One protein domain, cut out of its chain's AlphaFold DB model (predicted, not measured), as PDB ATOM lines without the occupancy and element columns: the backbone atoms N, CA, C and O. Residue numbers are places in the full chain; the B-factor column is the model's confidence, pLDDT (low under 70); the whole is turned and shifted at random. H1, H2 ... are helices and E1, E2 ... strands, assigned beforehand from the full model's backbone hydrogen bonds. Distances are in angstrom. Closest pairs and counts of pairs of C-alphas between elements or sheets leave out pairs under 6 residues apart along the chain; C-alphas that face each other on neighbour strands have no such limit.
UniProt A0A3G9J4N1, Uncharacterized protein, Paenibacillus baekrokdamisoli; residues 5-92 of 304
ATOM      1  N   THR A   5      23.796  37.528 -20.861       91.56
ATOM      2  CA  THR A   5      23.482  36.930 -19.558       91.56
ATOM      3  C   THR A   5      24.656  37.123 -18.610       91.56
ATOM      4  O   THR A   5      25.734  36.593 -18.874       91.56
ATOM      5  N   LYS A   6      24.448  37.814 -17.483       91.81
ATOM      6  CA  LYS A   6      25.458  37.971 -16.421       91.81
ATOM      7  C   LYS A   6      24.951  37.358 -15.113       91.81
ATOM      8  O   LYS A   6      23.746  37.207 -14.894       91.81
ATOM      9  N   ARG A   7      25.874  36.981 -14.228       92.44
ATOM     10  CA  ARG A   7      25.545  36.486 -12.884       92.44
ATOM     11  C   ARG A   7      25.192  37.665 -11.980       92.44
ATOM     12  O   ARG A   7      25.969  38.603 -11.849       92.44
ATOM     13  N   CYS A   8      24.044  37.611 -11.317       92.00
ATOM     14  CA  CYS A   8      23.720  38.552 -10.253       92.00
ATOM     15  C   CYS A   8      24.598  38.277  -9.026       92.00
ATOM     16  O   CYS A   8      24.575  37.172  -8.491       92.00
ATOM     17  N   LEU A   9      25.318  39.289  -8.534       91.50
ATOM     18  CA  LEU A   9      26.159  39.156  -7.337       91.50
ATOM     19  C   LEU A   9      25.349  38.900  -6.057       91.50
ATOM     20  O   LEU A   9      25.867  38.303  -5.123       91.50
ATOM     21  N   PHE A  10      24.090  39.344  -6.003       91.00
ATOM     22  CA  PHE A  10      23.300  39.359  -4.767       91.00
ATOM     23  C   PHE A  10      22.406  38.127  -4.576       91.00
ATOM     24  O   PHE A  10      22.098  37.774  -3.440       91.00
ATOM     25  N   CYS A  11      21.969  37.479  -5.663       88.19
ATOM     26  CA  CYS A  11      21.165  36.249  -5.608       88.19
ATOM     27  C   CYS A  11      21.801  35.052  -6.326       88.19
ATOM     28  O   CYS A  11      21.195  33.981  -6.377       88.19
ATOM     29  N   ASP A  12      22.993  35.232  -6.903       88.69
ATOM     30  CA  ASP A  12      23.765  34.215  -7.623       88.69
ATOM     31  C   ASP A  12      23.089  33.592  -8.857       88.69
ATOM     32  O   ASP A  12      23.621  32.649  -9.442       88.69
ATOM     33  N   GLN A  13      21.955  34.132  -9.310       89.00
ATOM     34  CA  GLN A  13      21.276  33.667 -10.519       89.00
ATOM     35  C   GLN A  13      21.899  34.257 -11.787       89.00
ATOM     36  O   GLN A  13      22.322  35.415 -11.810       89.00
ATOM     37  N   MET A  14      21.904  33.470 -12.864       92.12
ATOM     38  CA  MET A  14      22.196  33.961 -14.213       92.12
ATOM     39  C   MET A  14      20.958  34.664 -14.756       92.12
ATOM     40  O   MET A  14      19.892  34.053 -14.835       92.12
ATOM     41  N   VAL A  15      21.090  35.937 -15.114       92.81
ATOM     42  CA  VAL A  15      19.953  36.766 -15.526       92.81
ATOM     43  C   VAL A  15      20.294  37.584 -16.770       92.81
ATOM     44  O   VAL A  15      21.465  37.914 -16.987       92.81
ATOM     45  N   PRO A  16      19.295  37.902 -17.608       93.19
ATOM     46  CA  PRO A  16      19.499  38.776 -18.751       93.19
ATOM     47  C   PRO A  16      19.858  40.188 -18.285       93.19
ATOM     48  O   PRO A  16      19.246  40.742 -17.366       93.19
ATOM     49  N   VAL A  17      20.846  40.772 -18.953       92.81
ATOM     50  CA  VAL A  17      21.353  42.115 -18.713       92.81
ATOM     51  C   VAL A  17      21.241  42.947 -19.983       92.81
ATOM     52  O   VAL A  17      21.455  42.470 -21.099       92.81
ATOM     53  N   LYS A  18      20.884  44.216 -19.794       92.19
ATOM     54  CA  LYS A  18      20.899  45.243 -20.830       92.19
ATOM     55  C   LYS A  18      21.872  46.339 -20.426       92.19
ATOM     56  O   LYS A  18      21.706  46.964 -19.382       92.19
ATOM     57  N   GLU A  19      22.853  46.601 -21.272       90.00
ATOM     58  CA  GLU A  19      23.793  47.694 -21.042       90.00
ATOM     59  C   GLU A  19      23.134  49.032 -21.402       90.00
ATOM     60  O   GLU A  19      22.490  49.176 -22.450       90.00
ATOM     61  N   LYS A  20      23.257  50.019 -20.510       86.12
ATOM     62  CA  LYS A  20      22.775  51.386 -20.731       86.12
ATOM     63  C   LYS A  20      23.815  52.367 -20.196       86.12
ATOM     64  O   LYS A  20      23.830  52.694 -19.013       86.12
ATOM     65  N   GLY A  21      24.681  52.855 -21.083       85.94
ATOM     66  CA  GLY A  21      25.770  53.756 -20.704       85.94
ATOM     67  C   GLY A  21      26.834  53.022 -19.890       85.94
ATOM     68  O   GLY A  21      27.465  52.111 -20.407       85.94
ATOM     69  N   THR A  22      27.030  53.424 -18.633       88.00
ATOM     70  CA  THR A  22      28.012  52.826 -17.705       88.00
ATOM     71  C   THR A  22      27.390  51.844 -16.707       88.00
ATOM     72  O   THR A  22      28.064  51.401 -15.773       88.00
ATOM     73  N   ASP A  23      26.108  51.516 -16.889       90.31
ATOM     74  CA  ASP A  23      25.352  50.636 -16.004       90.31
ATOM     75  C   ASP A  23      24.878  49.374 -16.731       90.31
ATOM     76  O   ASP A  23      24.348  49.421 -17.847       90.31
ATOM     77  N   ASP A  24      24.989  48.256 -16.021       92.06
ATOM     78  CA  ASP A  24      24.398  46.976 -16.373       92.06
ATOM     79  C   ASP A  24      23.024  46.858 -15.709       92.06
ATOM     80  O   ASP A  24      22.917  46.838 -14.481       92.06
ATOM     81  N   TRP A  25      21.961  46.768 -16.509       92.62
ATOM     82  CA  TRP A  25      20.598  46.597 -16.007       92.62
ATOM     83  C   TRP A  25      20.207  45.129 -15.975       92.62
ATOM     84  O   TRP A  25      20.006  44.517 -17.021       92.62
ATOM     85  N   PHE A  26      20.062  44.581 -14.774       92.81
ATOM     86  CA  PHE A  26      19.655  43.205 -14.511       92.81
ATOM     87  C   PHE A  26      18.129  43.116 -14.576       92.81
ATOM     88  O   PHE A  26      17.435  43.783 -13.808       92.81
ATOM     89  N   ILE A  27      17.600  42.304 -15.493       90.56
ATOM     90  CA  ILE A  27      16.164  42.233 -15.796       90.56
ATOM     91  C   ILE A  27      15.572  40.952 -15.205       90.56
ATOM     92  O   ILE A  27      16.110  39.865 -15.412       90.56
ATOM     93  N   SER A  28      14.438  41.070 -14.504       87.19
ATOM     94  CA  SER A  28      13.690  39.940 -13.921       87.19
ATOM     95  C   SER A  28      14.547  39.029 -13.035       87.19
ATOM     96  O   SER A  28      14.406  37.808 -13.028       87.19
ATOM     97  N   CYS A  29      15.467  39.635 -12.290       90.44
ATOM     98  CA  CYS A  29      16.316  38.944 -11.332       90.44
ATOM     99  C   CYS A  29      15.521  38.551 -10.075       90.44
ATOM    100  O   CYS A  29      14.558  39.223  -9.727       90.44
ATOM    101  N   ASN A  30      15.955  37.548  -9.305       87.81
ATOM    102  CA  ASN A  30      15.322  37.244  -8.007       87.81
ATOM    103  C   ASN A  30      15.399  38.415  -7.006       87.81
ATOM    104  O   ASN A  30      14.590  38.494  -6.082       87.81
ATOM    105  N   CYS A  31      16.351  39.335  -7.192       88.81
ATOM    106  CA  CYS A  31      16.426  40.596  -6.448       88.81
ATOM    107  C   CYS A  31      15.337  41.598  -6.856       88.81
ATOM    108  O   CYS A  31      15.012  42.480  -6.075       88.81
ATOM    109  N   SER A  32      14.786  41.480  -8.064       88.50
ATOM    110  CA  SER A  32      13.713  42.324  -8.593       88.50
ATOM    111  C   SER A  32      12.779  41.492  -9.489       88.50
ATOM    112  O   SER A  32      12.875  41.547 -10.722       88.50
ATOM    113  N   PRO A  33      11.913  40.646  -8.895       85.12
ATOM    114  CA  PRO A  33      11.003  39.810  -9.671       85.12
ATOM    115  C   PRO A  33      10.054  40.681 -10.500       85.12
ATOM    116  O   PRO A  33       9.356  41.524  -9.950       85.12
ATOM    117  N   GLY A  34      10.044  40.501 -11.823       81.44
ATOM    118  CA  GLY A  34       9.221  41.305 -12.739       81.44
ATOM    119  C   GLY A  34       9.716  42.738 -12.991       81.44
ATOM    120  O   GLY A  34       9.138  43.424 -13.830       81.44
ATOM    121  N   GLY A  35      10.790  43.176 -12.328       86.69
ATOM    122  CA  GLY A  35      11.377  44.508 -12.483       86.69
ATOM    123  C   GLY A  35      12.788  44.483 -13.071       86.69
ATOM    124  O   GLY A  35      13.229  43.505 -13.689       86.69
ATOM    125  N   SER A  36      13.508  45.586 -12.892       90.25
ATOM    126  CA  SER A  36      14.926  45.687 -13.224       90.25
ATOM    127  C   SER A  36      15.659  46.610 -12.256       90.25
ATOM    128  O   SER A  36      15.072  47.507 -11.651       90.25
ATOM    129  N   TYR A  37      16.961  46.384 -12.108       92.94
ATOM    130  CA  TYR A  37      17.840  47.280 -11.364       92.94
ATOM    131  C   TYR A  37      19.164  47.455 -12.108       92.94
ATOM    132  O   TYR A  37      19.635  46.536 -12.779       92.94
ATOM    133  N   GLY A  38      19.756  48.638 -11.994       92.50
ATOM    134  CA  GLY A  38      21.057  48.976 -12.557       92.50
ATOM    135  C   GLY A  38      22.180  48.767 -11.548       92.50
ATOM    136  O   GLY A  38      22.051  49.119 -10.375       92.50
ATOM    137  N   LEU A  39      23.306  48.236 -12.008       92.69
ATOM    138  CA  LEU A  39      24.568  48.211 -11.276       92.69
ATOM    139  C   LEU A  39      25.638  48.864 -12.145       92.69
ATOM    140  O   LEU A  39      25.829  48.473 -13.296       92.69
ATOM    141  N   GLN A  40      26.345  49.844 -11.593       92.06
ATOM    142  CA  GLN A  40      27.437  50.489 -12.311       92.06
ATOM    143  C   GLN A  40      28.539  49.466 -12.611       92.06
ATOM    144  O   GLN A  40      29.029  48.802 -11.694       92.06
ATOM    145  N   GLN A  41      28.970  49.373 -13.870       89.62
ATOM    146  CA  GLN A  41      29.940  48.365 -14.324       89.62
ATOM    147  C   GLN A  41      31.238  48.408 -13.504       89.62
ATOM    148  O   GLN A  41      31.702  47.385 -13.011       89.62
ATOM    149  N   ALA A  42      31.756  49.612 -13.238       89.19
ATOM    150  CA  ALA A  42      32.949  49.816 -12.412       89.19
ATOM    151  C   ALA A  42      32.797  49.330 -10.956       89.19
ATOM    152  O   ALA A  42      33.790  49.063 -10.290       89.19
ATOM    153  N   SER A  43      31.564  49.221 -10.449       89.94
ATOM    154  CA  SER A  43      31.287  48.741  -9.090       89.94
ATOM    155  C   SER A  43      31.196  47.215  -9.005       89.94
ATOM    156  O   SER A  43      31.301  46.666  -7.907       89.94
ATOM    157  N   TYR A  44      31.001  46.522 -10.133       88.56
ATOM    158  CA  TYR A  44      30.813  45.071 -10.164       88.56
ATOM    159  C   TYR A  44      32.016  44.335  -9.562       88.56
ATOM    160  O   TYR A  44      31.859  43.531  -8.639       88.56
ATOM    161  N   ASP A  45      33.224  44.670 -10.017       87.88
ATOM    162  CA  ASP A  45      34.458  44.048  -9.531       87.88
ATOM    163  C   ASP A  45      34.724  44.374  -8.061       87.88
ATOM    164  O   ASP A  45      35.147  43.503  -7.303       87.88
ATOM    165  N   SER A  46      34.404  45.595  -7.621       89.94
ATOM    166  CA  SER A  46      34.545  45.999  -6.219       89.94
ATOM    167  C   SER A  46      33.636  45.184  -5.295       89.94
ATOM    168  O   SER A  46      34.102  44.667  -4.280       89.94
ATOM    169  N   TYR A  47      32.364  44.983  -5.662       88.06
ATOM    170  CA  TYR A  47      31.464  44.098  -4.916       88.06
ATOM    171  C   TYR A  47      31.914  42.635  -4.971       88.06
ATOM    172  O   TYR A  47      31.818  41.907  -3.978       88.06
ATOM    173  N   ASN A  48      32.424  42.185  -6.117       89.00
ATOM    174  CA  ASN A  48      32.894  40.816  -6.274       89.00
ATOM    175  C   ASN A  48      34.199  40.540  -5.502       89.00
ATOM    176  O   ASN A  48      34.411  39.413  -5.055       89.00
ATOM    177  N   ALA A  49      35.036  41.547  -5.266       90.88
ATOM    178  CA  ALA A  49      36.265  41.425  -4.481       90.88
ATOM    179  C   ALA A  49      36.030  41.345  -2.959       90.88
ATOM    180  O   ALA A  49      36.953  41.019  -2.213       90.88
ATOM    181  N   LEU A  50      34.809  41.618  -2.476       89.19
ATOM    182  CA  LEU A  50      34.494  41.571  -1.047       89.19
ATOM    183  C   LEU A  50      34.711  40.175  -0.440       89.19
ATOM    184  O   LEU A  50      34.425  39.141  -1.052       89.19
ATOM    185  N   GLY A  51      35.150  40.153   0.820       90.88
ATOM    186  CA  GLY A  51      35.310  38.923   1.590       90.88
ATOM    187  C   GLY A  51      33.985  38.182   1.802       90.88
ATOM    188  O   GLY A  51      32.918  38.787   1.917       90.88
ATOM    189  N   TYR A  52      34.055  36.853   1.900       88.06
ATOM    190  CA  TYR A  52      32.876  35.986   2.032       88.06
ATOM    191  C   TYR A  52      31.970  36.350   3.221       88.06
ATOM    192  O   TYR A  52      30.746  36.344   3.092       88.06
ATOM    193  N   SER A  53      32.557  36.701   4.370       86.56
ATOM    194  CA  SER A  53      31.809  37.108   5.568       86.56
ATOM    195  C   SER A  53      30.947  38.347   5.317       86.56
ATOM    196  O   SER A  53      29.765  38.343   5.659       86.56
ATOM    197  N   ILE A  54      31.518  39.360   4.660       86.94
ATOM    198  CA  ILE A  54      30.835  40.609   4.308       86.94
ATOM    199  C   ILE A  54      29.707  40.312   3.323       86.94
ATOM    200  O   ILE A  54      28.569  40.709   3.559       86.94
ATOM    201  N   LYS A  55      29.985  39.545   2.260       88.69
ATOM    202  CA  LYS A  55      28.972  39.170   1.259       88.69
ATOM    203  C   LYS A  55      27.765  38.480   1.894       88.69
ATOM    204  O   LYS A  55      26.631  38.847   1.605       88.69
ATOM    205  N   ARG A  56      27.998  37.525   2.803       86.44
ATOM    206  CA  ARG A  56      26.933  36.759   3.472       86.44
ATOM    207  C   ARG A  56      26.000  37.632   4.317       86.44
ATOM    208  O   ARG A  56      24.828  37.297   4.447       86.44
ATOM    209  N   GLN A  57      26.511  38.712   4.900       84.44
ATOM    210  CA  GLN A  57      25.708  39.641   5.701       84.44
ATOM    211  C   GLN A  57      25.041  40.708   4.828       84.44
ATOM    212  O   GLN A  57      23.873  41.024   5.019       84.44
ATOM    213  N   LEU A  58      25.776  41.238   3.853       87.00
ATOM    214  CA  LEU A  58      25.373  42.411   3.090       87.00
ATOM    215  C   LEU A  58      24.435  42.082   1.929       87.00
ATOM    216  O   LEU A  58      23.452  42.782   1.709       87.00
ATOM    217  N   PHE A  59      24.729  41.033   1.162       90.81
ATOM    218  CA  PHE A  59      24.007  40.757  -0.082       90.81
ATOM    219  C   PHE A  59      22.518  40.460   0.129       90.81
ATOM    220  O   PHE A  59      21.723  40.974  -0.660       90.81
ATOM    221  N   PRO A  60      22.090  39.745   1.193       88.88
ATOM    222  CA  PRO A  60      20.670  39.629   1.516       88.88
ATOM    223  C   PRO A  60      19.982  40.982   1.719       88.88
ATOM    224  O   PRO A  60      18.862  41.161   1.249       88.88
ATOM    225  N   LEU A  61      20.660  41.946   2.351       86.62
ATOM    226  CA  LEU A  61      20.123  43.281   2.629       86.62
ATOM    227  C   LEU A  61      20.053  44.143   1.369       86.62
ATOM    228  O   LEU A  61      19.053  44.813   1.140       86.62
ATOM    229  N   VAL A  62      21.080  44.094   0.515       89.31
ATOM    230  CA  VAL A  62      21.047  44.778  -0.789       89.31
ATOM    231  C   VAL A  62      19.932  44.193  -1.652       89.31
ATOM    232  O   VAL A  62      19.157  44.924  -2.255       89.31
ATOM    233  N   SER A  63      19.803  42.866  -1.665       91.06
ATOM    234  CA  SER A  63      18.739  42.162  -2.374       91.06
ATOM    235  C   SER A  63      17.348  42.543  -1.849       91.06
ATOM    236  O   SER A  63      16.444  42.788  -2.643       91.06
ATOM    237  N   ALA A  64      17.189  42.657  -0.527       88.12
ATOM    238  CA  ALA A  64      15.972  43.141   0.120       88.12
ATOM    239  C   ALA A  64      15.640  44.583  -0.284       88.12
ATOM    240  O   ALA A  64      14.508  44.866  -0.665       88.12
ATOM    241  N   TYR A  65      16.642  45.466  -0.281       86.19
ATOM    242  CA  TYR A  65      16.504  46.859  -0.693       86.19
ATOM    243  C   TYR A  65      16.093  46.997  -2.157       86.19
ATOM    244  O   TYR A  65      15.137  47.709  -2.456       86.19
ATOM    245  N   ILE A  66      16.771  46.289  -3.071       89.75
ATOM    246  CA  ILE A  66      16.389  46.262  -4.488       89.75
ATOM    247  C   ILE A  66      14.934  45.814  -4.601       89.75
ATOM    248  O   ILE A  66      14.146  46.455  -5.297       89.75
ATOM    249  N   ARG A  67      14.565  44.732  -3.910       87.94
ATOM    250  CA  ARG A  67      13.226  44.162  -4.005       87.94
ATOM    251  C   ARG A  67      12.177  45.129  -3.489       87.94
ATOM    252  O   ARG A  67      11.244  45.403  -4.218       87.94
ATOM    253  N   GLU A  68      12.357  45.700  -2.302       83.50
ATOM    254  CA  GLU A  68      11.432  46.687  -1.733       83.50
ATOM    255  C   GLU A  68      11.264  47.903  -2.648       83.50
ATOM    256  O   GLU A  68      10.148  48.367  -2.869       83.50
ATOM    257  N   LYS A  69      12.363  48.408  -3.209       82.00
ATOM    258  CA  LYS A  69      12.336  49.591  -4.068       82.00
ATOM    259  C   LYS A  69      11.687  49.322  -5.414       82.00
ATOM    260  O   LYS A  69      10.827  50.085  -5.840       82.00
ATOM    261  N   THR A  70      12.044  48.214  -6.049       84.12
ATOM    262  CA  THR A  70      11.460  47.828  -7.338       84.12
ATOM    263  C   THR A  70      10.002  47.392  -7.204       84.12
ATOM    264  O   THR A  70       9.211  47.675  -8.093       84.12
ATOM    265  N   ASP A  71       9.617  46.809  -6.065       80.25
ATOM    266  CA  ASP A  71       8.223  46.547  -5.680       80.25
ATOM    267  C   ASP A  71       7.399  47.835  -5.526       80.25
ATOM    268  O   ASP A  71       6.188  47.839  -5.723       80.25
ATOM    269  N   CYS A  72       8.063  48.949  -5.209       71.00
ATOM    270  CA  CYS A  72       7.477  50.290  -5.175       71.00
ATOM    271  C   CYS A  72       7.619  51.038  -6.515       71.00
ATOM    272  O   CYS A  72       7.520  52.265  -6.547       71.00
ATOM    273  N   ASP A  73       7.891  50.325  -7.613       72.38
ATOM    274  CA  ASP A  73       8.181  50.873  -8.942       72.38
ATOM    275  C   ASP A  73       9.371  51.861  -8.978       72.38
ATOM    276  O   ASP A  73       9.563  52.565  -9.971       72.38
ATOM    277  N   GLU A  74      10.203  51.964  -7.938       71.69
ATOM    278  CA  GLU A  74      11.369  52.853  -7.926       71.69
ATOM    279  C   GLU A  74      12.503  52.270  -8.785       71.69
ATOM    280  O   GLU A  74      12.806  51.074  -8.726       71.69
ATOM    281  N   GLN A  75      13.165  53.119  -9.579       79.31
ATOM    282  CA  GLN A  75      14.365  52.691 -10.295       79.31
ATOM    283  C   GLN A  75      15.529  52.606  -9.317       79.31
ATOM    284  O   GLN A  75      15.904  53.589  -8.681       79.31
ATOM    285  N   VAL A  76      16.122  51.421  -9.222       85.44
ATOM    286  CA  VAL A  76      17.275  51.187  -8.357       85.44
ATOM    287  C   VAL A  76      18.530  51.205  -9.204       85.44
ATOM    288  O   VAL A  76      18.685  50.377 -10.099       85.44
ATOM    289  N   ARG A  77      19.439  52.124  -8.888       89.75
ATOM    290  CA  ARG A  77      20.803  52.140  -9.410       89.75
ATOM    291  C   ARG A  77      21.770  51.985  -8.248       89.75
ATOM    292  O   ARG A  77      21.686  52.736  -7.283       89.75
ATOM    293  N   LEU A  78      22.660  51.005  -8.347       87.69
ATOM    294  CA  LEU A  78      23.640  50.692  -7.318       87.69
ATOM    295  C   LEU A  78      25.042  51.091  -7.761       87.69
ATOM    296  O   LEU A  78      25.480  50.771  -8.870       87.69
ATOM    297  N   THR A  79      25.755  51.735  -6.846       87.81
ATOM    298  CA  THR A  79      27.175  52.061  -6.959       87.81
ATOM    299  C   THR A  79      27.917  51.524  -5.742       87.81
ATOM    300  O   THR A  79      27.332  51.352  -4.676       87.81
ATOM    301  N   PHE A  80      29.226  51.295  -5.848       84.44
ATOM    302  CA  PHE A  80      30.013  50.832  -4.705       84.44
ATOM    303  C   PHE A  80      30.028  51.848  -3.549       84.44
ATOM    304  O   PHE A  80      30.195  51.461  -2.400       84.44
ATOM    305  N   ASN A  81      29.765  53.131  -3.812       79.06
ATOM    306  CA  ASN A  81      29.621  54.138  -2.756       79.06
ATOM    307  C   ASN A  81      28.389  53.894  -1.868       79.06
ATOM    308  O   ASN A  81      28.397  54.265  -0.695       79.06
ATOM    309  N   ASP A  82      27.355  53.218  -2.381       74.50
ATOM    310  CA  ASP A  82      26.193  52.824  -1.581       74.50
ATOM    311  C   ASP A  82      26.540  51.744  -0.544       74.50
ATOM    312  O   ASP A  82      25.779  51.530   0.399       74.50
ATOM    313  N   PHE A  83      27.704  51.090  -0.667       77.25
ATOM    314  CA  PHE A  83      28.186  50.080   0.278       77.25
ATOM    315  C   PHE A  83      28.134  50.566   1.730       77.25
ATOM    316  O   PHE A  83      27.599  49.856   2.578       77.25
ATOM    317  N   ALA A  84      28.600  51.788   2.010       71.38
ATOM    318  CA  ALA A  84      28.618  52.340   3.367       71.38
ATOM    319  C   ALA A  84      27.208  52.442   3.978       71.38
ATOM    320  O   ALA A  84      27.020  52.221   5.173       71.38
ATOM    321  N   ARG A  85      26.190  52.721   3.152       72.75
ATOM    322  CA  ARG A  85      24.786  52.784   3.590       72.75
ATOM    323  C   ARG A  85      24.279  51.399   3.976       72.75
ATOM    324  O   ARG A  85      23.609  51.240   4.991       72.75
ATOM    325  N   PHE A  86      24.615  50.387   3.181       75.56
ATOM    326  CA  PHE A  86      24.213  49.010   3.458       75.56
ATOM    327  C   PHE A  86      24.992  48.387   4.622       75.56
ATOM    328  O   PHE A  86      24.442  47.558   5.338       75.56
ATOM    329  N   GLU A  87      26.235  48.806   4.857       69.56
ATOM    330  CA  GLU A  87      27.018  48.417   6.035       69.56
ATOM    331  C   GLU A  87      26.436  49.013   7.330       69.56
ATOM    332  O   GLU A  87      26.351  48.347   8.361       69.56
ATOM    333  N   GLN A  88      25.931  50.245   7.277       68.38
ATOM    334  CA  GLN A  88      25.168  50.821   8.390       68.38
ATOM    335  C   GLN A  88      23.860  50.054   8.641       68.38
ATOM    336  O   GLN A  88      23.488  49.815   9.788       68.38
ATOM    337  N   LEU A  89      23.183  49.606   7.580       63.72
ATOM    338  CA  LEU A  89      21.988  48.764   7.703       63.72
ATOM    339  C   LEU A  89      22.304  47.356   8.221       63.72
ATOM    340  O   LEU A  89      21.493  46.787   8.940       63.72
ATOM    341  N   SER A  90      23.463  46.783   7.886       58.81
ATOM    342  CA  SER A  90      23.864  45.464   8.392       58.81
ATOM    343  C   SER A  90      24.271  45.494   9.863       58.81
ATOM    344  O   SER A  90      24.095  44.505  10.574       58.81
ATOM    345  N   THR A  91      24.800  46.629  10.321       53.69
ATOM    346  CA  THR A  91      25.217  46.850  11.711       53.69
ATOM    347  C   THR A  91      24.078  47.317  12.612       53.69
ATOM    348  O   THR A  91      24.163  47.122  13.823       53.69
ATOM    349  N   SER A  92      23.004  47.879  12.049       50.00
ATOM    350  CA  SER A  92      21.773  48.191  12.773       50.00
ATOM    351  C   SER A  92      20.853  46.963  12.774       50.00
ATOM    352  O   SER A  92      20.257  46.642  11.743       50.00
TER     353      SER A  92
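This is residues 5 to 92 of the 304 residues of an uncharacterized protein of Paenibacillus baekrokdamisoli (UniProt A0A3G9J4N1). A strongly twisted wall of five strands makes one end of this domain, and the long helix H2 packs with its residues 62 to 70 over the E4 and E5 part of the wall, while its first half reaches away from the sheet. There H3 packs on the middle of H2, nearly at right angles to it, and the short H1 follows E4 at the sheet's border. The printed part has 88 residues, with five named strands and three named helices in the order E1 E2 E3 E4 H1 H2 E5 H3; the sheet order is E1 E2 E3 E4 E5, mixed, and the class is mixed, helices and strands. It is compact and rounded, with a radius of gyration of the C-alphas of 12.0 A and spans of 31 by 27 by 21 A.

Begin with E1, residues 5 to 7, an edge strand that forms an antiparallel hairpin with E2, residues 14 to 20; N 6 and O 15 are 3.0 A apart. The pairing is staggered: E2 pairs with E1 over residues 14 to 16 and with E3, residues 23 to 27, over residues 17 to 20. Look at N 18 and O 25, 2.9 A apart, in the hairpin of E2 and E3. E4, residues 36 to 40, ends the meander E1 E2 E3 E4, each strand the antiparallel neighbour of the one before; N 26 and O 37 are 2.8 A apart. H1, residues 41 to 48, only grazes the sheet with residues 41 to 44. H2, residues 52 to 71, is on the sheet at a height of 12.0 A, the two making two layers, a helix on one face of a sheet. H2 lies over E5, residues 76 to 78, and along it at 4 degrees on the local plane; their closest C-alphas, of Ile 66 and Val 76, are 6.3 A apart. E5 is parallel to E4, with N 38 and O 76 2.8 A apart; E4, H1 H2, E5 form a strand-helix-strand unit, parallel strands joined through helices, with a left-handed crossover. H3, residues 80 to 91, is not on the sheet; its residues 86 to 90 touch residues 57 to 62 of H2, about perpendicular at 79 degrees, closest at the C-alphas of Leu 58 and Ser 90, 6.3 A. O i to N i+4 pairs within hydrogen-bond range are 2 of 4 in H1, 14 of 16 in H2 and 6 of 8 in H3.

Find C-alpha 5 at (23.482, 36.930, -19.558), where E1 begins. E2 is 18.6 A long and E4 13.4 A. From C-alpha 52 at (32.876, 35.986, 2.032), H2 runs 27.9 A, with a kink of 29 degrees near residue 59. H3 runs 17.6 A to C-alpha 91 at (25.217, 46.850, 11.711).

The C-alphas of Thr 5 and Ser 92, the two farthest apart, are 34.3 A from each other. The printed part has no cut, and no link is long. Look at residues 87 to 92 for pLDDT under 70; the mean of the printed part is 85.3.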